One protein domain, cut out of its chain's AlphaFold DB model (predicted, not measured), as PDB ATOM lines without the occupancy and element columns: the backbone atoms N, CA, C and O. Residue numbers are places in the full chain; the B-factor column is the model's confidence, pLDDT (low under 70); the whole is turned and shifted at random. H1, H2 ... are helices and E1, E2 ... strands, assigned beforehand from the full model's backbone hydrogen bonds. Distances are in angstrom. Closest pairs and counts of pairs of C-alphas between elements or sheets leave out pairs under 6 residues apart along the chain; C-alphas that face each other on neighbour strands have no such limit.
ATOM      1  N   PHE A  58     182.203 169.293 196.373       84.88
ATOM      2  CA  PHE A  58     181.283 168.527 195.535       84.88
ATOM      3  C   PHE A  58     181.466 167.048 195.847       84.88
ATOM      4  O   PHE A  58     182.593 166.555 195.843       84.88
ATOM      5  N   ALA A  59     180.366 166.351 196.094       84.25
ATOM      6  CA  ALA A  59     180.333 164.917 196.330       84.25
ATOM      7  C   ALA A  59     179.375 164.267 195.333       84.25
ATOM      8  O   ALA A  59     178.301 164.805 195.080       84.25
ATOM      9  N   VAL A  60     179.751 163.115 194.781       84.50
ATOM     10  CA  VAL A  60     178.831 162.306 193.972       84.50
ATOM     11  C   VAL A  60     177.742 161.764 194.893       84.50
ATOM     12  O   VAL A  60     178.048 161.232 195.963       84.50
ATOM     13  N   ASP A  61     176.484 161.946 194.502       84.44
ATOM     14  CA  ASP A  61     175.344 161.323 195.172       84.44
ATOM     15  C   ASP A  61     175.081 159.977 194.490       84.44
ATOM     16  O   ASP A  61     175.013 159.910 193.257       84.44
ATOM     17  N   VAL A  62     174.980 158.914 195.284       85.12
ATOM     18  CA  VAL A  62     174.760 157.544 194.803       85.12
ATOM     19  C   VAL A  62     173.454 156.997 195.359       85.12
ATOM     20  O   VAL A  62     173.061 157.333 196.478       85.12
ATOM     21  N   ASP A  63     172.769 156.166 194.582       85.44
ATOM     22  CA  ASP A  63     171.564 155.484 195.041       85.44
ATOM     23  C   ASP A  63     171.876 154.258 195.921       85.44
ATOM     24  O   ASP A  63     173.022 153.965 196.271       85.44
ATOM     25  N   SER A  64     170.830 153.515 196.295       86.12
ATOM     26  CA  SER A  64     170.953 152.286 197.087       86.12
ATOM     27  C   SER A  64     171.681 151.143 196.370       86.12
ATOM     28  O   SER A  64     172.092 150.193 197.033       86.12
ATOM     29  N   ALA A  65     171.809 151.203 195.043       87.12
ATOM     30  CA  ALA A  65     172.583 150.258 194.246       87.12
ATOM     31  C   ALA A  65     174.051 150.701 194.080       87.12
ATOM     32  O   ALA A  65     174.866 149.921 193.591       87.12
ATOM     33  N   GLY A  66     174.405 151.907 194.539       81.88
ATOM     34  CA  GLY A  66     175.732 152.494 194.370       81.88
ATOM     35  C   GLY A  66     175.911 153.219 193.036       81.88
ATOM     36  O   GLY A  66     177.030 153.623 192.718       81.88
ATOM     37  N   GLU A  67     174.835 153.412 192.272       80.44
ATOM     38  CA  GLU A  67     174.882 154.084 190.978       80.44
ATOM     39  C   GLU A  67     174.878 155.611 191.161       80.44
ATOM     40  O   GLU A  67     174.122 156.133 191.990       80.44
ATOM     41  N   PRO A  68     175.700 156.361 190.407       80.25
ATOM     42  CA  PRO A  68     175.754 157.813 190.501       80.25
ATOM     43  C   PRO A  68     174.469 158.443 189.950       80.25
ATOM     44  O   PRO A  68     174.193 158.410 188.750       80.25
ATOM     45  N   VAL A  69     173.700 159.088 190.826       85.62
ATOM     46  CA  VAL A  69     172.425 159.743 190.478       85.62
ATOM     47  C   VAL A  69     172.527 161.266 190.392       85.62
ATOM     48  O   VAL A  69     171.593 161.930 189.927       85.62
ATOM     49  N   GLY A  70     173.653 161.832 190.825       88.00
ATOM     50  CA  GLY A  70     173.880 163.266 190.751       88.00
ATOM     51  C   GLY A  70     175.083 163.749 191.547       88.00
ATOM     52  O   GLY A  70     176.007 163.001 191.868       88.00
ATOM     53  N   ILE A  71     175.062 165.039 191.876       86.75
ATOM     54  CA  ILE A  71     176.107 165.706 192.648       86.75
ATOM     55  C   ILE A  71     175.476 166.516 193.784       86.75
ATOM     56  O   ILE A  71     174.553 167.303 193.580       86.75
ATOM     57  N   ALA A  72     176.021 166.372 194.986       87.88
ATOM     58  CA  ALA A  72     175.725 167.204 196.138       87.88
ATOM     59  C   ALA A  72     176.824 168.255 196.341       87.88
ATOM     60  O   ALA A  72     178.013 167.935 196.359       87.88
ATOM     61  N   VAL A  73     176.425 169.506 196.557       88.00
ATOM     62  CA  VAL A  73     177.312 170.577 197.023       88.00
ATOM     63  C   VAL A  73     177.197 170.661 198.534       88.00
ATOM     64  O   VAL A  73     176.085 170.773 199.054       88.00
ATOM     65  N   ARG A  74     178.319 170.622 199.250       89.19
ATOM     66  CA  ARG A  74     178.348 170.702 200.714       89.19
ATOM     67  C   ARG A  74     179.215 171.851 201.188       89.19
ATOM     68  O   ARG A  74     180.184 172.205 200.532       89.19
ATOM     69  N   ASP A  75     178.859 172.419 202.327       86.75
ATOM     70  CA  ASP A  75     179.690 173.367 203.053       86.75
ATOM     71  C   ASP A  75     180.852 172.621 203.727       86.75
ATOM     72  O   ASP A  75     180.628 171.664 204.466       86.75
ATOM     73  N   VAL A  76     182.089 173.050 203.477       86.88
ATOM     74  CA  VAL A  76     183.308 172.366 203.950       86.88
ATOM     75  C   VAL A  76     183.447 172.436 205.471       86.88
ATOM     76  O   VAL A  76     184.009 171.532 206.085       86.88
ATOM     77  N   VAL A  77     182.937 173.499 206.098       85.50
ATOM     78  CA  VAL A  77     183.089 173.730 207.541       85.50
ATOM     79  C   VAL A  77     182.093 172.891 208.336       85.50
ATOM     80  O   VAL A  77     182.433 172.291 209.352       85.50
ATOM     81  N   THR A  78     180.845 172.852 207.884       86.88
ATOM     82  CA  THR A  78     179.718 172.241 208.597       86.88
ATOM     83  C   THR A  78     179.339 170.865 208.056       86.88
ATOM     84  O   THR A  78     178.575 170.146 208.702       86.88
ATOM     85  N   GLY A  79     179.819 170.499 206.866       83.88
ATOM     86  CA  GLY A  79     179.426 169.291 206.139       83.88
ATOM     87  C   GLY A  79     177.974 169.303 205.651       83.88
ATOM     88  O   GLY A  79     177.459 168.271 205.215       83.88
ATOM     89  N   ARG A  80     177.268 170.437 205.758       87.38
ATOM     90  CA  ARG A  80     175.854 170.544 205.377       87.38
ATOM     91  C   ARG A  80     175.710 170.557 203.866       87.38
ATOM     92  O   ARG A  80     176.435 171.266 203.182       87.38
ATOM     93  N   VAL A  81     174.728 169.824 203.349       87.12
ATOM     94  CA  VAL A  81     174.375 169.869 201.926       87.12
ATOM     95  C   VAL A  81     173.696 171.206 201.630       87.12
ATOM     96  O   VAL A  81     172.640 171.496 202.185       87.12
ATOM     97  N   LEU A  82     174.319 172.008 200.772       87.69
ATOM     98  CA  LEU A  82     173.813 173.298 200.305       87.69
ATOM     99  C   LEU A  82     172.934 173.142 199.059       87.69
ATOM    100  O   LEU A  82     171.961 173.872 198.904       87.69
ATOM    101  N   ALA A  83     173.259 172.184 198.187       86.50
ATOM    102  CA  ALA A  83     172.473 171.877 196.994       86.50
ATOM    103  C   ALA A  83     172.625 170.408 196.585       86.50
ATOM    104  O   ALA A  83     173.641 169.776 196.876       86.50
ATOM    105  N   ARG A  84     171.626 169.885 195.870       88.56
ATOM    106  CA  ARG A  84     171.700 168.618 195.133       88.56
ATOM    107  C   ARG A  84     171.302 168.863 193.688       88.56
ATOM    108  O   ARG A  84     170.347 169.593 193.440       88.56
ATOM    109  N   LEU A  85     172.038 168.250 192.777       85.69
ATOM    110  CA  LEU A  85     171.824 168.316 191.341       85.69
ATOM    111  C   LEU A  85     171.646 166.896 190.828       85.69
ATOM    112  O   LEU A  85     172.547 166.079 191.011       85.69
ATOM    113  N   SER A  86     170.508 166.600 190.205       86.25
ATOM    114  CA  SER A  86     170.313 165.328 189.504       86.25
ATOM    115  C   SER A  86     171.133 165.282 188.214       86.25
ATOM    116  O   SER A  86     171.527 166.321 187.676       86.25
ATOM    117  N   ASN A  87     171.338 164.083 187.669       81.12
ATOM    118  CA  ASN A  87     171.961 163.913 186.352       81.12
ATOM    119  C   ASN A  87     171.242 164.712 185.245       81.12
ATOM    120  O   ASN A  87     171.900 165.291 184.386       81.12
ATOM    121  N   GLU A  88     169.910 164.818 185.295       81.25
ATOM    122  CA  GLU A  88     169.124 165.620 184.343       81.25
ATOM    123  C   GLU A  88     169.428 167.119 184.461       81.25
ATOM    124  O   GLU A  88     169.623 167.808 183.461       81.25
ATOM    125  N   GLN A  89     169.518 167.634 185.692       81.00
ATOM    126  CA  GLN A  89     169.865 169.034 185.937       81.00
ATOM    127  C   GLN A  89     171.303 169.337 185.515       81.00
ATOM    128  O   GLN A  89     171.571 170.409 184.976       81.00
ATOM    129  N   LEU A  90     172.223 168.395 185.734       77.62
ATOM    130  CA  LEU A  90     173.603 168.509 185.272       77.62
ATOM    131  C   LEU A  90     173.667 168.555 183.743       77.62
ATOM    132  O   LEU A  90     174.286 169.475 183.215       77.62
ATOM    133  N   ALA A  91     172.962 167.657 183.047       77.94
ATOM    134  CA  ALA A  91     172.875 167.657 181.586       77.94
ATOM    135  C   ALA A  91     172.315 168.986 181.049       77.94
ATOM    136  O   ALA A  91     172.898 169.594 180.152       77.94
ATOM    137  N   HIS A  92     171.257 169.516 181.667       76.38
ATOM    138  CA  HIS A  92     170.699 170.812 181.281       76.38
ATOM    139  C   HIS A  92     171.685 171.982 181.495       76.38
ATOM    140  O   HIS A  92     171.760 172.916 180.690       76.38
ATOM    141  N   LEU A  93     172.483 171.946 182.566       72.75
ATOM    142  CA  LEU A  93     173.520 172.951 182.839       72.75
ATOM    143  C   LEU A  93     174.707 172.862 181.868       72.75
ATOM    144  O   LEU A  93     175.378 173.871 181.623       72.75
ATOM    145  N   GLU A  94     174.965 171.682 181.307       71.38
ATOM    146  CA  GLU A  94     175.921 171.507 180.215       71.38
ATOM    147  C   GLU A  94     175.395 172.079 178.900       71.38
ATOM    148  O   GLU A  94     176.090 172.874 178.266       71.38
ATOM    149  N   GLU A  95     174.161 171.734 178.525       71.19
ATOM    150  CA  GLU A  95     173.509 172.188 177.289       71.19
ATOM    151  C   GLU A  95     173.380 173.714 177.229       71.19
ATOM    152  O   GLU A  95     173.608 174.332 176.189       71.19
ATOM    153  N   THR A  96     173.069 174.343 178.363       68.31
ATOM    154  CA  THR A  96     172.958 175.806 178.480       68.31
ATOM    155  C   THR A  96     174.315 176.513 178.553       68.31
ATOM    156  O   THR A  96     174.372 177.742 178.614       68.31
ATOM    157  N   GLY A  97     175.428 175.770 178.572       60.94
ATOM    158  CA  GLY A  97     176.780 176.321 178.684       60.94
ATOM    159  C   GLY A  97     177.088 176.959 180.044       60.94
ATOM    160  O   GLY A  97     178.193 177.472 180.242       60.94
ATOM    161  N   ALA A  98     176.157 176.896 181.001       58.81
ATOM    162  CA  ALA A  98     176.297 177.458 182.342       58.81
ATOM    163  C   ALA A  98     177.396 176.747 183.151       58.81
ATOM    164  O   ALA A  98     178.120 177.384 183.916       58.81
ATOM    165  N   ALA A  99     177.579 175.443 182.928       57.53
ATOM    166  CA  ALA A  99     178.662 174.641 183.499       57.53
ATOM    167  C   ALA A  99     179.985 174.765 182.717       57.53
ATOM    168  O   ALA A  99     181.066 174.477 183.237       57.53
ATOM    169  N   GLY A 100     179.915 175.223 181.462       53.31
ATOM    170  CA  GLY A 100     181.070 175.584 180.655       53.31
ATOM    171  C   GLY A 100     182.099 174.471 180.434       53.31
ATOM    172  O   GLY A 100     183.300 174.750 180.426       53.31
TER     173      GLY A 100
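Overview. This is residues 58 to 100 of the 108 residues of an uncharacterized protein of Dehalococcoidia bacterium (UniProt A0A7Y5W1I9). A small sheet of three antiparallel strands, E1, E2 and E3, makes the body, and a short helix, H1, follows E3 with 0 residues between them, turns off at a corner there and sits beside the strands at one end of a flat outline. The long axis runs from the turn between E2 and E3, through E3, to the far end of H1. The printed part has 43 residues with three named strands and one named helix, in the order E1, E2, E3, H1 along the chain; the sheet's order is E1, E2, E3, and the class is mixed, helices and strands. The whole is loose, with a radius of gyration of the C-alphas of 11.5 A, and spans 31 by 28 by 11 A.

Along the chain. The longest strand by residues is E2, residues 68 to 75, 20.4 A from first to last C-alpha. E1 is residues 58 to 62, 12.8 A long, and begins with C-alpha 58 at (181.283, 168.527, 195.535). E3 is residues 81 to 86, 13.8 A long, with C-alpha 81 at (174.375, 169.869, 201.926). H1 is residues 87 to 95, 12.4 A long, and ends with C-alpha 95 at (173.509, 172.188, 177.289).

Arrangement. The sheet is a meander, each strand the antiparallel neighbour of the one before, with E2 as inner strand and E1 and E3 as edge strands. E1 and E2 form a hairpin, their directions at 143 degrees; N 59 and O 72 are within hydrogen-bond range at 2.8 A, as are N 61 and O 70 at 2.9 A. E2 and E3 form a second hairpin, at 159 degrees, with N 73 and O 83 at 2.8 A and N 71 and O 85 at 2.9 A. The sheet's C-alphas lie up to 3.9 A off the best plane through all of them, only just short of 4 A. H1 is on the sheet at a height of 6.5 A over the sheet. It lies over none of the strands, but only just: on the local plane, 2 of its 9 C-alphas fall on E3. The closest C-alphas of E2 and H1 are those of Gly 70 and Asn 87, 4.8 A apart. In H1 every O i to N i+4 pair is within hydrogen-bond range.

Size, cuts and confidence. The two C-alphas farthest apart are those of Thr 78 and Glu 95, at 31.9 A. The C-alphas of Phe 58 and Gly 100, the first and last printed, are 16.5 A apart. The printed part has no cut. The links E1 to E2, E2 to E3 and E3 to H1 are tight, and the last has 0 residues in it. The mean pLDDT of the printed part is 80.9, and residues 96 to 100 of the model are under 70.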